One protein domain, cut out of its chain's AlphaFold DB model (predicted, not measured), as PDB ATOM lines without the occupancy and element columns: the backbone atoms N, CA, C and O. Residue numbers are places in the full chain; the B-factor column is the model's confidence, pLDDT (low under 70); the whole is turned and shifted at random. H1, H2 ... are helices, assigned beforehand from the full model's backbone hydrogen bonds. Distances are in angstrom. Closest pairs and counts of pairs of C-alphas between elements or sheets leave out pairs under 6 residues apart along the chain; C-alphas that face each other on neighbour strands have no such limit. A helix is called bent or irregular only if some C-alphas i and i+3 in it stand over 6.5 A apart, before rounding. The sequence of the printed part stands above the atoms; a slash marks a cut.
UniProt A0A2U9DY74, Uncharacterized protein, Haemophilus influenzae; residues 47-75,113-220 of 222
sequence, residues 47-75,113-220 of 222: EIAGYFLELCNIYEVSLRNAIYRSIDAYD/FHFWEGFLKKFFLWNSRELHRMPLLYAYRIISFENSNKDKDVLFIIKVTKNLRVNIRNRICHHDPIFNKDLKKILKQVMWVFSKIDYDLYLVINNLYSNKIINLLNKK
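AT A GLANCE: This is residues 47 to 75 and 113 to 220 of the 222 residues of an uncharacterized protein of Haemophilus influenzae (UniProt A0A2U9DY74). The long helix H1 runs along an elongated body of mostly crossed helices; H4 crosses it, H5 lies beside it, H2 lies beside H4. Bent H6 folds back on H5; H3 and arm H6b sit towards opposite ends. The printed part has 137 residues with six named helices, H1 to H6 in order: all helix, compact, radius of gyration of the C-alphas 15.6 A, spans 53 by 29 by 22 A.

HOW THE PARTS SIT: Start at the hub, H1, residues 47 to 72; its residues 49 to 56 alone touch residues 164 to 172 of H4, residues 150 to 173, at a steep tilt of 40 degrees, with C-alphas 49 and 172 closest at 6.2 A. Residues 59 to 66 alone touch H5, residues 183 to 197, at a shallow tilt of 23 degrees, C-alphas 66 and 197 closest at 6.2 A. H2, residues 113 to 125, touches H4 at residues 154 to 165 alone, C-alphas 121 and 158 closest at 6.2 A. With residues 120 to 125 alone it touches H3, residues 134 to 141, C-alphas 123 and 135 closest at 4.6 A. H6, residues 199 to 218, assigned as one helix by its hydrogen bonds, is bent, C-alphas 208 and 211 being 7.5 A apart. Arm H6a, residues 199 to 208, forms a hairpin with H5, touching its residues 191 to 195 alone, C-alphas 194 and 202 closest at 5.0 A. Arm H6b, residues 211 to 218, touches residues 48 to 51 of H1 alone, C-alphas 51 and 213 closest at 7.0 A. Each O i to N i+4 pair is within hydrogen-bond range in H1, H2, H3, H5, H6a and H6b, against 17 of 20 in H4.

IN THESE COORDINATES: Find C-alpha 47 at (147.209, 186.676, 5.758); H1 runs 38.1 A from there. H4 spans 32.1 A, H5 20.9 A, H2 18.5 A; H6b ends at C-alpha 218, (148.768, 174.608, 1.046).

THE WHOLE: The farthest C-alphas, 131 and 219, are 54.1 A apart. Residues 76 to 112 are not printed; C-alphas 75 and 113 are 23.6 A apart across the cut. Of the links printed whole, none is long. Look for pLDDT under 70 at residues 75, 126 to 135 and 145 to 148.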
ATOM      1  N   GLU A  47     148.382 187.457   5.363       95.88
ATOM      2  CA  GLU A  47     147.209 186.676   5.758       95.88
ATOM      3  C   GLU A  47     147.569 185.596   6.791       95.88
ATOM      4  O   GLU A  47     146.968 185.520   7.866       95.88
ATOM      5  N   ILE A  48     148.611 184.798   6.526       96.25
ATOM      6  CA  ILE A  48     149.031 183.733   7.447       96.25
ATOM      7  C   ILE A  48     149.571 184.305   8.765       96.25
ATOM      8  O   ILE A  48     149.356 183.712   9.822       96.25
ATOM      9  N   ALA A  49     150.226 185.472   8.739       97.00
ATOM     10  CA  ALA A  49     150.661 186.163   9.949       97.00
ATOM     11  C   ALA A  49     149.476 186.587  10.827       97.00
ATOM     12  O   ALA A  49     149.578 186.472  12.047       97.00
ATOM     13  N   GLY A  50     148.352 187.004  10.235       96.00
ATOM     14  CA  GLY A  50     147.117 187.303  10.967       96.00
ATOM     15  C   GLY A  50     146.605 186.096  11.754       96.00
ATOM     16  O   GLY A  50     146.453 186.169  12.974       96.00
ATOM     17  N   TYR A  51     146.456 184.949  11.086       95.38
ATOM     18  CA  TYR A  51     146.041 183.703  11.744       95.38
ATOM     19  C   TYR A  51     147.017 183.251  12.836       95.38
ATOM     20  O   TYR A  51     146.606 182.824  13.914       95.38
ATOM     21  N   PHE A  52     148.327 183.335  12.582       96.00
ATOM     22  CA  PHE A  52     149.316 182.950  13.586       96.00
ATOM     23  C   PHE A  52     149.372 183.923  14.767       96.00
ATOM     24  O   PHE A  52     149.682 183.483  15.873       96.00
ATOM     25  N   LEU A  53     149.076 185.211  14.573       96.25
ATOM     26  CA  LEU A  53     148.989 186.172  15.671       96.25
ATOM     27  C   LEU A  53     147.835 185.825  16.613       96.25
ATOM     28  O   LEU A  53     148.030 185.778  17.826       96.25
ATOM     29  N   GLU A  54     146.666 185.513  16.058       95.06
ATOM     30  CA  GLU A  54     145.514 185.044  16.827       95.06
ATOM     31  C   GLU A  54     145.833 183.746  17.583       95.06
ATOM     32  O   GLU A  54     145.624 183.660  18.796       95.06
ATOM     33  N   LEU A  55     146.453 182.776  16.905       95.00
ATOM     34  CA  LEU A  55     146.914 181.531  17.520       95.00
ATOM     35  C   LEU A  55     147.899 181.786  18.676       95.00
ATOM     36  O   LEU A  55     147.804 181.140  19.719       95.00
ATOM     37  N   CYS A  56     148.830 182.737  18.518       96.31
ATOM     38  CA  CYS A  56     149.766 183.133  19.574       96.31
ATOM     39  C   CYS A  56     149.042 183.749  20.775       96.31
ATOM     40  O   CYS A  56     149.392 183.426  21.908       96.31
ATOM     41  N   ASN A  57     148.041 184.601  20.539       95.56
ATOM     42  CA  ASN A  57     147.269 185.238  21.605       95.56
ATOM     43  C   ASN A  57     146.515 184.194  22.437       95.56
ATOM     44  O   ASN A  57     146.583 184.213  23.667       95.56
ATOM     45  N   ILE A  58     145.846 183.249  21.769       96.06
ATOM     46  CA  ILE A  58     145.142 182.147  22.432       96.06
ATOM     47  C   ILE A  58     146.132 181.303  23.234       96.06
ATOM     48  O   ILE A  58     145.898 181.059  24.414       96.06
ATOM     49  N   TYR A  59     147.259 180.922  22.622       96.69
ATOM     50  CA  TYR A  59     148.306 180.134  23.273       96.69
ATOM     51  C   TYR A  59     148.855 180.800  24.533       96.69
ATOM     52  O   TYR A  59     149.008 180.149  25.565       96.69
ATOM     53  N   GLU A  60     149.171 182.093  24.467       96.38
ATOM     54  CA  GLU A  60     149.696 182.848  25.604       96.38
ATOM     55  C   GLU A  60     148.706 182.848  26.773       96.38
ATOM     56  O   GLU A  60     149.077 182.518  27.904       96.38
ATOM     57  N   VAL A  61     147.443 183.184  26.498       96.19
ATOM     58  CA  VAL A  61     146.398 183.272  27.522       96.19
ATOM     59  C   VAL A  61     146.092 181.899  28.114       96.19
ATOM     60  O   VAL A  61     146.021 181.766  29.338       96.19
ATOM     61  N   SER A  62     145.948 180.868  27.281       95.88
ATOM     62  CA  SER A  62     145.646 179.518  27.752       95.88
ATOM     63  C   SER A  62     146.799 178.923  28.554       95.88
ATOM     64  O   SER A  62     146.559 178.328  29.600       95.88
ATOM     65  N   LEU A  63     148.052 179.123  28.123       95.31
ATOM     66  CA  LEU A  63     149.226 178.644  28.851       95.31
ATOM     67  C   LEU A  63     149.341 179.323  30.217       95.31
ATOM     68  O   LEU A  63     149.516 178.639  31.224       95.31
ATOM     69  N   ARG A  64     149.211 180.656  30.269       94.31
ATOM     70  CA  ARG A  64     149.171 181.420  31.526       94.31
ATOM     71  C   ARG A  64     148.116 180.863  32.473       94.31
ATOM     72  O   ARG A  64     148.400 180.630  33.646       94.31
ATOM     73  N   ASN A  65     146.898 180.685  31.971       93.50
ATOM     74  CA  ASN A  65     145.781 180.244  32.791       93.50
ATOM     75  C   ASN A  65     145.989 178.798  33.264       93.50
ATOM     76  O   ASN A  65     145.702 178.502  34.417       93.50
ATOM     77  N   ALA A  66     146.550 177.920  32.430       92.69
ATOM     78  CA  ALA A  66     146.895 176.556  32.826       92.69
ATOM     79  C   ALA A  66     147.975 176.529  33.922       92.69
ATOM     80  O   ALA A  66     147.829 175.803  34.905       92.69
ATOM     81  N   ILE A  67     149.012 177.372  33.811       90.94
ATOM     82  CA  ILE A  67     150.015 177.555  34.872       90.94
ATOM     83  C   ILE A  67     149.336 178.027  36.163       90.94
ATOM     84  O   ILE A  67     149.564 177.439  37.216       90.94
ATOM     85  N   TYR A  68     148.479 179.047  36.091       90.81
ATOM     86  CA  TYR A  68     147.761 179.557  37.260       90.81
ATOM     87  C   TYR A  68     146.898 178.477  37.926       90.81
ATOM     88  O   TYR A  68     147.071 178.222  39.115       90.81
ATOM     89  N   ARG A  69     146.055 177.772  37.158       89.69
ATOM     90  CA  ARG A  69     145.227 176.661  37.664       89.69
ATOM     91  C   ARG A  69     146.065 175.578  38.335       89.69
ATOM     92  O   ARG A  69     145.657 175.037  39.355       89.69
ATOM     93  N   SER A  70     147.240 175.266  37.782       87.56
ATOM     94  CA  SER A  70     148.128 174.256  38.363       87.56
ATOM     95  C   SER A  70     148.638 174.641  39.754       87.56
ATOM     96  O   SER A  70     148.806 173.760  40.596       87.56
ATOM     97  N   ILE A  71     148.848 175.942  39.992       86.50
ATOM     98  CA  ILE A  71     149.277 176.506  41.276       86.50
ATOM     99  C   ILE A  71     148.109 176.533  42.258       86.50
ATOM    100  O   ILE A  71     148.231 176.032  43.372       86.50
ATOM    101  N   ASP A  72     146.985 177.090  41.813       86.62
ATOM    102  CA  ASP A  72     145.775 177.281  42.613       86.62
ATOM    103  C   ASP A  72     145.191 175.949  43.111       86.62
ATOM    104  O   ASP A  72     144.800 175.815  44.266       86.62
ATOM    105  N   ALA A  73     145.250 174.897  42.287       83.25
ATOM    106  CA  ALA A  73     144.773 173.562  42.648       83.25
ATOM    107  C   ALA A  73     145.583 172.862  43.758       83.25
ATOM    108  O   ALA A  73     145.199 171.776  44.195       83.25
ATOM    109  N   TYR A  74     146.730 173.406  44.165       76.12
ATOM    110  CA  TYR A  74     147.588 172.798  45.183       76.12
ATOM    111  C   TYR A  74     147.750 173.663  46.436       76.12
ATOM    112  O   TYR A  74     148.020 173.107  47.497       76.12
ATOM    113  N   ASP A  75     147.557 174.983  46.352       69.88
ATOM    114  CA  ASP A  75     147.609 175.864  47.520       69.88
ATOM    115  C   ASP A  75     146.536 176.957  47.473       69.88
ATOM    116  O   ASP A  75     146.417 177.681  46.487       69.88
ATOM    117  N   PHE A 113     153.824 187.654  27.810       94.88
ATOM    118  CA  PHE A 113     154.185 186.299  27.374       94.88
ATOM    119  C   PHE A 113     155.566 185.804  27.832       94.88
ATOM    120  O   PHE A 113     155.722 184.682  28.313       94.88
ATOM    121  N   HIS A 114     156.597 186.645  27.689       95.25
ATOM    122  CA  HIS A 114     157.966 186.272  28.049       95.25
ATOM    123  C   HIS A 114     158.108 185.919  29.538       95.25
ATOM    124  O   HIS A 114     158.904 185.041  29.876       95.25
ATOM    125  N   PHE A 115     157.325 186.562  30.413       95.94
ATOM    126  CA  PHE A 115     157.277 186.202  31.826       95.94
ATOM    127  C   PHE A 115     156.801 184.758  31.991       95.94
ATOM    128  O   PHE A 115     157.504 183.979  32.623       95.94
ATOM    129  N   TRP A 116     155.677 184.375  31.379       94.62
ATOM    130  CA  TRP A 116     155.098 183.034  31.531       94.62
ATOM    131  C   TRP A 116     155.974 181.925  30.940       94.62
ATOM    132  O   TRP A 116     156.077 180.858  31.539       94.62
ATOM    133  N   GLU A 117     156.685 182.182  29.834       93.75
ATOM    134  CA  GLU A 117     157.723 181.259  29.341       93.75
ATOM    135  C   GLU A 117     158.825 181.046  30.388       93.75
ATOM    136  O   GLU A 117     159.180 179.909  30.710       93.75
ATOM    137  N   GLY A 118     159.387 182.142  30.908       92.25
ATOM    138  CA  GLY A 118     160.467 182.083  31.890       92.25
ATOM    139  C   GLY A 118     160.015 181.445  33.201       92.25
ATOM    140  O   GLY A 118     160.747 180.653  33.794       92.25
ATOM    141  N   PHE A 119     158.788 181.747  33.611       90.06
ATOM    142  CA  PHE A 119     158.154 181.214  34.800       90.06
ATOM    143  C   PHE A 119     157.917 179.708  34.669       90.06
ATOM    144  O   PHE A 119     158.357 178.980  35.548       90.06
ATOM    145  N   LEU A 120     157.372 179.217  33.547       88.62
ATOM    146  CA  LEU A 120     157.229 177.779  33.276       88.62
ATOM    147  C   LEU A 120     158.582 177.054  33.294       88.62
ATOM    148  O   LEU A 120     158.724 176.004  33.918       88.62
ATOM    149  N   LYS A 121     159.598 177.631  32.639       88.75
ATOM    150  CA  LYS A 121     160.954 177.068  32.629       88.75
ATOM    151  C   LYS A 121     161.531 176.976  34.040       88.75
ATOM    152  O   LYS A 121     162.126 175.959  34.385       88.75
ATOM    153  N   LYS A 122     161.374 178.034  34.838       84.44
ATOM    154  CA  LYS A 122     161.831 178.063  36.229       84.44
ATOM    155  C   LYS A 122     161.046 177.075  37.086       84.44
ATOM    156  O   LYS A 122     161.666 176.371  37.864       84.44
ATOM    157  N   PHE A 123     159.731 176.985  36.901       79.12
ATOM    158  CA  PHE A 123     158.864 176.031  37.590       79.12
ATOM    159  C   PHE A 123     159.307 174.587  37.356       79.12
ATOM    160  O   PHE A 123     159.378 173.808  38.297       79.12
ATOM    161  N   PHE A 124     159.671 174.249  36.121       79.00
ATOM    162  CA  PHE A 124     160.116 172.905  35.775       79.00
ATOM    163  C   PHE A 124     161.563 172.594  36.199       79.00
ATOM    164  O   PHE A 124     161.822 171.549  36.780       79.00
ATOM    165  N   LEU A 125     162.526 173.478  35.907       74.00
ATOM    166  CA  LEU A 125     163.962 173.192  36.085       74.00
ATOM    167  C   LEU A 125     164.486 173.428  37.509       74.00
ATOM    168  O   LEU A 125     165.695 173.353  37.736       74.00
ATOM    169  N   TRP A 126     163.623 173.787  38.456       68.38
ATOM    170  CA  TRP A 126     164.071 174.083  39.809       68.38
ATOM    171  C   TRP A 126     164.499 172.813  40.561       68.38
ATOM    172  O   TRP A 126     163.923 171.740  40.402       68.38
ATOM    173  N   ASN A 127     165.579 172.952  41.330       54.09
ATOM    174  CA  ASN A 127     166.492 171.882  41.720       54.09
ATOM    175  C   ASN A 127     165.846 170.834  42.647       54.09
ATOM    176  O   ASN A 127     165.279 171.166  43.683       54.09
ATOM    177  N   SER A 128     166.033 169.554  42.320       50.72
ATOM    178  CA  SER A 128     165.555 168.379  43.066       50.72
ATOM    179  C   SER A 128     166.313 168.091  44.372       50.72
ATOM    180  O   SER A 128     166.003 167.115  45.056       50.72
ATOM    181  N   ARG A 129     167.317 168.912  44.709       47.62
ATOM    182  CA  ARG A 129     168.200 168.744  45.879       47.62
ATOM    183  C   ARG A 129     167.778 169.559  47.106       47.62
ATOM    184  O   ARG A 129     168.302 169.313  48.184       47.62
ATOM    185  N   GLU A 130     166.829 170.482  46.961       53.25
ATOM    186  CA  GLU A 130     166.144 171.105  48.097       53.25
ATOM    187  C   GLU A 130     164.812 170.377  48.311       53.25
ATOM    188  O   GLU A 130     164.033 170.190  47.379       53.25
ATOM    189  N   LEU A 131     164.570 169.913  49.537       43.72
ATOM    190  CA  LEU A 131     163.586 168.891  49.932       43.72
ATOM    191  C   LEU A 131     162.093 169.257  49.699       43.72
ATOM    192  O   LEU A 131     161.201 168.548  50.156       43.72
ATOM    193  N   HIS A 132     161.778 170.328  48.966       52.44
ATOM    194  CA  HIS A 132     160.417 170.834  48.765       52.44
ATOM    195  C   HIS A 132     160.045 170.871  47.269       52.44
ATOM    196  O   HIS A 132     160.169 171.888  46.590       52.44
ATOM    197  N   ARG A 133     159.556 169.732  46.755       59.97
ATOM    198  CA  ARG A 133     159.213 169.410  45.346       59.97
ATOM    199  C   ARG A 133     158.078 170.240  44.691       59.97
ATOM    200  O   ARG A 133     157.468 169.782  43.726       59.97
ATOM    201  N   MET A 134     157.753 171.433  45.185       67.38
ATOM    202  CA  MET A 134     156.538 172.163  44.782       67.38
ATOM    203  C   MET A 134     156.542 172.638  43.311       67.38
ATOM    204  O   MET A 134     155.553 172.390  42.624       67.38
ATOM    205  N   PRO A 135     157.619 173.234  42.754       69.75
ATOM    206  CA  PRO A 135     157.581 173.766  41.383       69.75
ATOM    207  C   PRO A 135     157.397 172.719  40.279       69.75
ATOM    208  O   PRO A 135     156.599 172.917  39.359       69.75
ATOM    209  N   LEU A 136     158.069 171.573  40.415       73.38
ATOM    210  CA  LEU A 136     157.949 170.462  39.474       73.38
ATOM    211  C   LEU A 136     156.544 169.836  39.529       73.38
ATOM    212  O   LEU A 136     155.967 169.503  38.495       73.38
ATOM    213  N   LEU A 137     155.957 169.753  40.730       76.00
ATOM    214  CA  LEU A 137     154.592 169.266  40.921       76.00
ATOM    215  C   LEU A 137     153.558 170.154  40.217       76.00
ATOM    216  O   LEU A 137     152.656 169.628  39.565       76.00
ATOM    217  N   TYR A 138     153.703 171.480  40.301       79.38
ATOM    218  CA  TYR A 138     152.847 172.410  39.560       79.38
ATOM    219  C   TYR A 138     152.975 172.186  38.045       79.38
ATOM    220  O   TYR A 138     151.969 172.021  37.359       79.38
ATOM    221  N   ALA A 139     154.201 172.070  37.518       81.50
ATOM    222  CA  ALA A 139     154.424 171.828  36.089       81.50
ATOM    223  C   ALA A 139     153.753 170.535  35.589       81.50
ATOM    224  O   ALA A 139     153.179 170.502  34.503       81.50
ATOM    225  N   TYR A 140     153.759 169.477  36.399       85.19
ATOM    226  CA  TYR A 140     153.090 168.215  36.082       85.19
ATOM    227  C   TYR A 140     151.564 168.271  36.132       85.19
ATOM    228  O   TYR A 140     150.923 167.426  35.510       85.19
ATOM    229  N   ARG A 141     150.988 169.227  36.871       84.25
ATOM    230  CA  ARG A 141     149.539 169.473  36.936       84.25
ATOM    231  C   ARG A 141     149.024 170.306  35.765       84.25
ATOM    232  O   ARG A 141     147.827 170.305  35.517       84.25
ATOM    233  N   ILE A 142     149.911 170.978  35.029       84.88
ATOM    234  CA  ILE A 142     149.562 171.633  33.758       84.88
ATOM    235  C   ILE A 142     149.153 170.590  32.708       84.88
ATOM    236  O   ILE A 142     148.359 170.898  31.827       84.88
ATOM    237  N   ILE A 143     149.699 169.372  32.788       83.75
ATOM    238  CA  ILE A 143     149.458 168.306  31.813       83.75
ATOM    239  C   ILE A 143     148.285 167.435  32.271       83.75
ATOM    240  O   ILE A 143     148.347 166.815  33.332       83.75
ATOM    241  N   SER A 144     147.256 167.339  31.431       75.56
ATOM    242  CA  SER A 144     145.990 166.654  31.729       75.56
ATOM    243  C   SER A 144     145.973 165.133  31.489       75.56
ATOM    244  O   SER A 144     145.024 164.478  31.902       75.56
ATOM    245  N   PHE A 145     146.986 164.539  30.841       68.94
ATOM    246  CA  PHE A 145     146.926 163.132  30.406       68.94
ATOM    247  C   PHE A 145     147.637 162.130  31.325       68.94
ATOM    248  O   PHE A 145     148.841 162.244  31.595       68.94
ATOM    249  N   GLU A 146     146.907 161.070  31.674       59.16
ATOM    250  CA  GLU A 146     147.428 159.804  32.197       59.16
ATOM    251  C   GLU A 146     148.326 159.136  31.131       59.16
ATOM    252  O   GLU A 146     148.033 159.195  29.938       59.16
ATOM    253  N   ASN A 147     149.459 158.547  31.531       58.84
ATOM    254  CA  ASN A 147     150.495 157.942  30.659       58.84
ATOM    255  C   ASN A 147     151.444 158.897  29.902       58.84
ATOM    256  O   ASN A 147     152.127 158.492  28.960       58.84
ATOM    257  N   SER A 148     151.557 160.158  30.326       67.88
ATOM    258  CA  SER A 148     152.565 161.090  29.801       67.88
ATOM    259  C   SER A 148     153.939 160.909  30.462       67.88
ATOM    260  O   SER A 148     154.055 160.788  31.683       67.88
ATOM    261  N   ASN A 149     155.017 160.975  29.669       83.06
ATOM    262  CA  ASN A 149     156.346 161.249  30.221       83.06
ATOM    263  C   ASN A 149     156.410 162.748  30.539       83.06
ATOM    264  O   ASN A 149     156.825 163.554  29.706       83.06
ATOM    265  N   LYS A 150     155.926 163.111  31.732       81.75
ATOM    266  CA  LYS A 150     155.682 164.507  32.117       81.75
ATOM    267  C   LYS A 150     156.924 165.389  31.993       81.75
ATOM    268  O   LYS A 150     156.798 166.532  31.573       81.75
ATOM    269  N   ASP A 151     158.119 164.860  32.250       85.94
ATOM    270  CA  ASP A 151     159.365 165.612  32.062       85.94
ATOM    271  C   ASP A 151     159.617 165.980  30.605       85.94
ATOM    272  O   ASP A 151     159.835 167.151  30.277       85.94
ATOM    273  N   LYS A 152     159.568 164.988  29.709       88.25
ATOM    274  CA  LYS A 152     159.760 165.219  28.272       88.25
ATOM    275  C   LYS A 152     158.681 166.140  27.716       88.25
ATOM    276  O   LYS A 152     158.995 167.021  26.915       88.25
ATOM    277  N   ASP A 153     157.444 165.966  28.167       90.19
ATOM    278  CA  ASP A 153     156.311 166.767  27.723       90.19
ATOM    279  C   ASP A 153     156.457 168.228  28.174       90.19
ATOM    280  O   ASP A 153     156.375 169.121  27.332       90.19
ATOM    281  N   VAL A 154     156.770 168.508  29.448       89.00
ATOM    282  CA  VAL A 154     156.987 169.891  29.917       89.00
ATOM    283  C   VAL A 154     158.189 170.535  29.222       89.00
ATOM    284  O   VAL A 154     158.098 171.684  28.781       89.00
ATOM    285  N   LEU A 155     159.301 169.811  29.053       91.25
ATOM    286  CA  LEU A 155     160.457 170.301  28.289       91.25
ATOM    287  C   LEU A 155     160.076 170.664  26.852       91.25
ATOM    288  O   LEU A 155     160.538 171.676  26.312       91.25
ATOM    289  N   PHE A 156     159.225 169.854  26.232       94.19
ATOM    290  CA  PHE A 156     158.728 170.124  24.897       94.19
ATOM    291  C   PHE A 156     157.782 171.331  24.874       94.19
ATOM    292  O   PHE A 156     157.967 172.194  24.017       94.19
ATOM    293  N   ILE A 157     156.873 171.484  25.846       94.75
ATOM    294  CA  ILE A 157     156.039 172.691  25.999       94.75
ATOM    295  C   ILE A 157     156.927 173.934  26.120       94.75
ATOM    296  O   ILE A 157     156.734 174.894  25.380       94.75
ATOM    297  N   ILE A 158     157.953 173.921  26.979       94.44
ATOM    298  CA  ILE A 158     158.898 175.044  27.134       94.44
ATOM    299  C   ILE A 158     159.567 175.383  25.794       94.44
ATOM    300  O   ILE A 158     159.662 176.556  25.417       94.44
ATOM    301  N   LYS A 159     160.008 174.365  25.044       96.56
ATOM    302  CA  LYS A 159     160.619 174.537  23.719       96.56
ATOM    303  C   LYS A 159     159.644 175.155  22.715       96.56
ATOM    304  O   LYS A 159     160.032 176.078  21.996       96.56
ATOM    305  N   VAL A 160     158.408 174.660  22.655       97.62
ATOM    306  CA  VAL A 160     157.363 175.162  21.749       97.62
ATOM    307  C   VAL A 160     156.988 176.596  22.108       97.62
ATOM    308  O   VAL A 160     157.015 177.450  21.226       97.62
ATOM    309  N   THR A 161     156.767 176.898  23.391       97.25
ATOM    310  CA  THR A 161     156.478 178.250  23.895       97.25
ATOM    311  C   THR A 161     157.559 179.246  23.483       97.25
ATOM    312  O   THR A 161     157.254 180.291  22.905       97.25
ATOM    313  N   LYS A 162     158.836 178.907  23.707       97.25
ATOM    314  CA  LYS A 162     159.962 179.762  23.308       97.25
ATOM    315  C   LYS A 162     160.002 179.977  21.797       97.25
ATOM    316  O   LYS A 162     160.207 181.102  21.341       97.25
ATOM    317  N   ASN A 163     159.820 178.910  21.018       97.12
ATOM    318  CA  ASN A 163     159.815 178.987  19.560       97.12
ATOM    319  C   ASN A 163     158.675 179.881  19.050       97.12
ATOM    320  O   ASN A 163     158.920 180.763  18.232       97.12
ATOM    321  N   LEU A 164     157.459 179.703  19.572       97.56
ATOM    322  CA  LEU A 164     156.289 180.488  19.192       97.56
ATOM    323  C   LEU A 164     156.487 181.974  19.512       97.56
ATOM    324  O   LEU A 164     156.290 182.820  18.642       97.56
ATOM    325  N   ARG A 165     156.963 182.304  20.720       96.88
ATOM    326  CA  ARG A 165     157.217 183.698  21.100       96.88
ATOM    327  C   ARG A 165     158.299 184.345  20.235       96.88
ATOM    328  O   ARG A 165     158.082 185.425  19.695       96.88
ATOM    329  N   VAL A 166     159.467 183.709  20.115       95.94
ATOM    330  CA  VAL A 166     160.650 184.320  19.481       95.94
ATOM    331  C   VAL A 166     160.554 184.306  17.957       95.94
ATOM    332  O   VAL A 166     160.808 185.323  17.319       95.94
ATOM    333  N   ASN A 167     160.194 183.169  17.363       95.75
ATOM    334  CA  ASN A 167     160.286 182.979  15.916       95.75
ATOM    335  C   ASN A 167     158.993 183.277  15.165       95.75
ATOM    336  O   ASN A 167     159.046 183.329  13.939       95.75
ATOM    337  N   ILE A 168     157.865 183.457  15.857       97.31
ATOM    338  CA  ILE A 168     156.577 183.751  15.222       97.31
ATOM    339  C   ILE A 168     155.998 185.046  15.771       97.31
ATOM    340  O   ILE A 168     156.042 186.048  15.065       97.31
ATOM    341  N   ARG A 169     155.539 185.076  17.028       97.25
ATOM    342  CA  ARG A 169     154.857 186.245  17.604       97.25
ATOM    343  C   ARG A 169     155.699 187.510  17.483       97.25
ATOM    344  O   ARG A 169     155.223 188.515  16.973       97.25
ATOM    345  N   ASN A 170     156.955 187.466  17.934       96.38
ATOM    346  CA  ASN A 170     157.828 188.639  17.890       96.38
ATOM    347  C   ASN A 170     158.103 189.083  16.457       96.38
ATOM    348  O   ASN A 170     158.060 190.277  16.192       96.38
ATOM    349  N   ARG A 171     158.318 188.141  15.530       96.19
ATOM    350  CA  ARG A 171     158.470 188.479  14.112       96.19
ATOM    351  C   ARG A 171     157.226 189.197  13.601       96.19
ATOM    352  O   ARG A 171     157.341 190.309  13.118       96.19
ATOM    353  N   ILE A 172     156.037 188.628  13.788       96.69
ATOM    354  CA  ILE A 172     154.785 189.247  13.332       96.69
ATOM    355  C   ILE A 172     154.614 190.660  13.916       96.69
ATOM    356  O   ILE A 172     154.316 191.586  13.170       96.69
ATOM    357  N   CYS A 173     154.864 190.850  15.218       93.44
ATOM    358  CA  CYS A 173     154.742 192.159  15.873       93.44
ATOM    359  C   CYS A 173     155.801 193.182  15.441       93.44
ATOM    360  O   CYS A 173     155.540 194.377  15.504       93.44
ATOM    361  N   HIS A 174     156.977 192.736  15.002       92.06
ATOM    362  CA  HIS A 174     157.976 193.598  14.364       92.06
ATOM    363  C   HIS A 174     157.723 193.772  12.868       92.06
ATOM    364  O   HIS A 174     158.564 194.333  12.171       92.06
ATOM    365  N   HIS A 175     156.580 193.288  12.372       89.56
ATOM    366  CA  HIS A 175     156.300 193.156  10.959       89.56
ATOM    367  C   HIS A 175     157.480 192.470  10.284       89.56
ATOM    368  O   HIS A 175     158.118 193.057   9.444       89.56
ATOM    369  N   ASP A 176     157.825 191.240  10.623       92.62
ATOM    370  CA  ASP A 176     158.854 190.447   9.950       92.62
ATOM    371  C   ASP A 176     158.194 189.277   9.222       92.62
ATOM    372  O   ASP A 176     157.255 188.676   9.753       92.62
ATOM    373  N   PRO A 177     158.672 188.905   8.022       94.50
ATOM    374  CA  PRO A 177     158.132 187.754   7.321       94.50
ATOM    375  C   PRO A 177     158.369 186.459   8.104       94.50
ATOM    376  O   PRO A 177     159.419 186.270   8.738       94.50
ATOM    377  N   ILE A 178     157.397 185.552   8.003       96.75
ATOM    378  CA  ILE A 178     157.425 184.202   8.580       96.75
ATOM    379  C   ILE A 178     157.340 183.105   7.509       96.75
ATOM    380  O   ILE A 178     157.437 181.925   7.836       96.75
ATOM    381  N   PHE A 179     157.224 183.470   6.227       95.00
ATOM    382  CA  PHE A 179     157.087 182.527   5.111       95.00
ATOM    383  C   PHE A 179     158.244 181.531   4.953       95.00
ATOM    384  O   PHE A 179     158.083 180.495   4.306       95.00
ATOM    385  N   ASN A 180     159.416 181.829   5.519       92.19
ATOM    386  CA  ASN A 180     160.596 180.964   5.492       92.19
ATOM    387  C   ASN A 180     160.650 179.966   6.663       92.19
ATOM    388  O   ASN A 180     161.614 179.211   6.785       92.19
ATOM    389  N   LYS A 181     159.652 179.977   7.553       94.56
ATOM    390  CA  LYS A 181     159.545 179.047   8.678       94.56
ATOM    391  C   LYS A 181     158.699 177.838   8.292       94.56
ATOM    392  O   LYS A 181     157.805 177.918   7.454       94.56
ATOM    393  N   ASP A 182     158.944 176.720   8.969       95.19
ATOM    394  CA  ASP A 182     158.098 175.530   8.869       95.19
ATOM    395  C   ASP A 182     156.819 175.719   9.704       95.19
ATOM    396  O   ASP A 182     156.690 175.243  10.834       95.19
ATOM    397  N   LEU A 183     155.885 176.494   9.149       96.00
ATOM    398  CA  LEU A 183     154.632 176.855   9.810       96.00
ATOM    399  C   LEU A 183     153.732 175.637  10.056       96.00
ATOM    400  O   LEU A 183     153.049 175.592  11.075       96.00
ATOM    401  N   LYS A 184     153.778 174.616   9.187       94.81
ATOM    402  CA  LYS A 184     153.040 173.354   9.377       94.81
ATOM    403  C   LYS A 184     153.521 172.626  10.630       94.81
ATOM    404  O   LYS A 184     152.711 172.212  11.462       94.81
ATOM    405  N   LYS A 185     154.840 172.511  10.807       95.81
ATOM    406  CA  LYS A 185     155.428 171.926  12.018       95.81
ATOM    407  C   LYS A 185     155.091 172.739  13.258       95.81
ATOM    408  O   LYS A 185     154.735 172.148  14.271       95.81
ATOM    409  N   ILE A 186     155.178 174.066  13.187       96.44
ATOM    410  CA  ILE A 186     154.848 174.933  14.325       96.44
ATOM    411  C   ILE A 186     153.377 174.775  14.713       96.44
ATOM    412  O   ILE A 186     153.098 174.567  15.890       96.44
ATOM    413  N   LEU A 187     152.456 174.787  13.745       95.88
ATOM    414  CA  LEU A 187     151.034 174.551  13.993       95.88
ATOM    415  C   LEU A 187     150.821 173.205  14.693       95.88
ATOM    416  O   LEU A 187     150.207 173.161  15.752       95.88
ATOM    417  N   LYS A 188     151.399 172.117  14.168       95.38
ATOM    418  CA  LYS A 188     151.294 170.783  14.784       95.38
ATOM    419  C   LYS A 188     151.797 170.768  16.231       95.38
ATOM    420  O   LYS A 188     151.185 170.143  17.091       95.38
ATOM    421  N   GLN A 189     152.907 171.451  16.502       96.81
ATOM    422  CA  GLN A 189     153.475 171.560  17.845       96.81
ATOM    423  C   GLN A 189     152.573 172.351  18.793       96.81
ATOM    424  O   GLN A 189     152.354 171.923  19.921       96.81
ATOM    425  N   VAL A 190     152.026 173.475  18.331       96.19
ATOM    426  CA  VAL A 190     151.092 174.308  19.097       96.19
ATOM    427  C   VAL A 190     149.806 173.543  19.411       96.19
ATOM    428  O   VAL A 190     149.396 173.503  20.567       96.19
ATOM    429  N   MET A 191     149.227 172.861  18.422       95.19
ATOM    430  CA  MET A 191     148.038 172.025  18.609       95.19
ATOM    431  C   MET A 191     148.286 170.882  19.595       95.19
ATOM    432  O   MET A 191     147.432 170.582  20.424       95.19
ATOM    433  N   TRP A 192     149.478 170.280  19.560       94.88
ATOM    434  CA  TRP A 192     149.871 169.295  20.565       94.88
ATOM    435  C   TRP A 192     149.945 169.910  21.968       94.88
ATOM    436  O   TRP A 192     149.491 169.288  22.917       94.88
ATOM    437  N   VAL A 193     150.469 171.130  22.133       95.12
ATOM    438  CA  VAL A 193     150.487 171.771  23.460       95.12
ATOM    439  C   VAL A 193     149.069 172.065  23.936       95.12
ATOM    440  O   VAL A 193     148.781 171.801  25.100       95.12
ATOM    441  N   PHE A 194     148.182 172.553  23.060       94.75
ATOM    442  CA  PHE A 194     146.779 172.765  23.421       94.75
ATOM    443  C   PHE A 194     146.157 171.496  23.983       94.75
ATOM    444  O   PHE A 194     145.586 171.548  25.067       94.75
ATOM    445  N   SER A 195     146.357 170.350  23.325       93.06
ATOM    446  CA  SER A 195     145.785 169.101  23.825       93.06
ATOM    447  C   SER A 195     146.307 168.748  25.218       93.06
ATOM    448  O   SER A 195     145.543 168.235  26.028       93.06
ATOM    449  N   LYS A 196     147.570 169.068  25.535       91.25
ATOM    450  CA  LYS A 196     148.166 168.812  26.857       91.25
ATOM    451  C   LYS A 196     147.673 169.730  27.966       91.25
ATOM    452  O   LYS A 196     147.619 169.270  29.102       91.25
ATOM    453  N   ILE A 197     147.383 170.995  27.667       90.38
ATOM    454  CA  ILE A 197     146.985 171.973  28.691       90.38
ATOM    455  C   ILE A 197     145.472 171.998  28.924       90.38
ATOM    456  O   ILE A 197     145.036 172.299  30.035       90.38
ATOM    457  N   ASP A 198     144.684 171.742  27.875       90.38
ATOM    458  CA  ASP A 198     143.227 171.859  27.888       90.38
ATOM    459  C   ASP A 198     142.628 171.195  26.628       90.38
ATOM    460  O   ASP A 198     142.713 171.725  25.515       90.38
ATOM    461  N   TYR A 199     142.068 169.992  26.785       90.81
ATOM    462  CA  TYR A 199     141.594 169.196  25.647       90.81
ATOM    463  C   TYR A 199     140.371 169.820  24.959       90.81
ATOM    464  O   TYR A 199     140.278 169.786  23.729       90.81
ATOM    465  N   ASP A 200     139.482 170.456  25.719       92.38
ATOM    466  CA  ASP A 200     138.301 171.121  25.167       92.38
ATOM    467  C   ASP A 200     138.706 172.344  24.342       92.38
ATOM    468  O   ASP A 200     138.235 172.526  23.214       92.38
ATOM    469  N   LEU A 201     139.667 173.135  24.836       91.62
ATOM    470  CA  LEU A 201     140.263 174.212  24.047       91.62
ATOM    471  C   LEU A 201     140.879 173.676  22.751       91.62
ATOM    472  O   LEU A 201     140.670 174.261  21.688       91.62
ATOM    473  N   TYR A 202     141.625 172.569  22.812       94.12
ATOM    474  CA  TYR A 202     142.190 171.943  21.617       94.12
ATOM    475  C   TYR A 202     141.112 171.620  20.577       94.12
ATOM    476  O   TYR A 202     141.296 171.960  19.406       94.12
ATOM    477  N   LEU A 203     139.987 171.026  20.986       93.88
ATOM    478  CA  LEU A 203     138.877 170.711  20.083       93.88
ATOM    479  C   LEU A 203     138.288 171.975  19.445       93.88
ATOM    480  O   LEU A 203     138.113 172.024  18.225       93.88
ATOM    481  N   VAL A 204     138.045 173.017  20.246       93.50
ATOM    482  CA  VAL A 204     137.517 174.304  19.767       93.50
ATOM    483  C   VAL A 204     138.463 174.936  18.743       93.50
ATOM    484  O   VAL A 204     138.042 175.278  17.637       93.50
ATOM    485  N   ILE A 205     139.755 175.050  19.064       93.12
ATOM    486  CA  ILE A 205     140.748 175.652  18.163       93.12
ATOM    487  C   ILE A 205     140.930 174.821  16.897       93.12
ATOM    488  O   ILE A 205     141.036 175.381  15.802       93.12
ATOM    489  N   ASN A 206     140.923 173.493  17.020       91.88
ATOM    490  CA  ASN A 206     141.056 172.616  15.870       91.88
ATOM    491  C   ASN A 206     139.900 172.806  14.880       91.88
ATOM    492  O   ASN A 206     140.129 172.906  13.676       91.88
ATOM    493  N   ASN A 207     138.675 172.930  15.391       89.50
ATOM    494  CA  ASN A 207     137.489 173.140  14.567       89.50
ATOM    495  C   ASN A 207     137.457 174.534  13.925       89.50
ATOM    496  O   ASN A 207     137.087 174.667  12.759       89.50
ATOM    497  N   LEU A 208     137.867 175.574  14.657       86.62
ATOM    498  CA  LEU A 208     137.796 176.959  14.178       86.62
ATOM    499  C   LEU A 208     138.915 177.327  13.193       86.62
ATOM    500  O   LEU A 208     138.666 178.060  12.229       86.62
ATOM    501  N   TYR A 209     140.138 176.836  13.427       82.62
ATOM    502  CA  TYR A 209     141.339 177.378  12.785       82.62
ATOM    503  C   TYR A 209     142.134 176.368  11.963       82.62
ATOM    504  O   TYR A 209     142.672 176.761  10.926       82.62
ATOM    505  N   SER A 210     142.212 175.089  12.356       78.50
ATOM    506  CA  SER A 210     143.144 174.148  11.706       78.50
ATOM    507  C   SER A 210     142.900 174.039  10.205       78.50
ATOM    508  O   SER A 210     143.840 174.188   9.430       78.50
ATOM    509  N   ASN A 211     141.649 173.870   9.771       83.56
ATOM    510  CA  ASN A 211     141.337 173.745   8.344       83.56
ATOM    511  C   ASN A 211     141.643 175.031   7.563       83.56
ATOM    512  O   ASN A 211     142.205 174.962   6.473       83.56
ATOM    513  N   LYS A 212     141.339 176.207   8.129       89.12
ATOM    514  CA  LYS A 212     141.623 177.503   7.487       89.12
ATOM    515  C   LYS A 212     143.126 177.714   7.315       89.12
ATOM    516  O   LYS A 212     143.587 177.986   6.209       89.12
ATOM    517  N   ILE A 213     143.890 177.501   8.387       91.56
ATOM    518  CA  ILE A 213     145.348 177.646   8.382       91.56
ATOM    519  C   ILE A 213     145.979 176.615   7.441       91.56
ATOM    520  O   ILE A 213     146.819 176.980   6.626       91.56
ATOM    521  N   ILE A 214     145.570 175.343   7.491       90.94
ATOM    522  CA  ILE A 214     146.105 174.286   6.616       90.94
ATOM    523  C   ILE A 214     145.822 174.596   5.143       90.94
ATOM    524  O   ILE A 214     146.730 174.483   4.317       90.94
ATOM    525  N   ASN A 215     144.605 175.032   4.813       92.44
ATOM    526  CA  ASN A 215     144.248 175.419   3.451       92.44
ATOM    527  C   ASN A 215     145.118 176.576   2.955       92.44
ATOM    528  O   ASN A 215     145.641 176.508   1.844       92.44
ATOM    529  N   LEU A 216     145.334 177.600   3.783       94.31
ATOM    530  CA  LEU A 216     146.203 178.719   3.432       94.31
ATOM    531  C   LEU A 216     147.668 178.280   3.282       94.31
ATOM    532  O   LEU A 216     148.330 178.653   2.320       94.31
ATOM    533  N   LEU A 217     148.169 177.417   4.171       93.62
ATOM    534  CA  LEU A 217     149.523 176.860   4.084       93.62
ATOM    535  C   LEU A 217     149.746 176.026   2.814       93.62
ATOM    536  O   LEU A 217     150.866 175.985   2.309       93.62
ATOM    537  N   ASN A 218     148.708 175.361   2.302       92.94
ATOM    538  CA  ASN A 218     148.768 174.608   1.046       92.94
ATOM    539  C   ASN A 218     148.704 175.511  -0.194       92.94
ATOM    540  O   ASN A 218     149.155 175.101  -1.256       92.94
ATOM    541  N   LYS A 219     148.192 176.736  -0.050       93.44
ATOM    542  CA  LYS A 219     148.137 177.766  -1.099       93.44
ATOM    543  C   LYS A 219     149.353 178.697  -1.093       93.44
ATOM    544  O   LYS A 219     149.299 179.759  -1.706       93.44
ATOM    545  N   LYS A 220     150.432 178.347  -0.381       92.81
ATOM    546  CA  LYS A 220     151.646 179.166  -0.365       92.81
ATOM    547  C   LYS A 220     152.158 179.349  -1.801       92.81
ATOM    548  O   LYS A 220     152.422 178.341  -2.458       92.81
TER     549      LYS A 220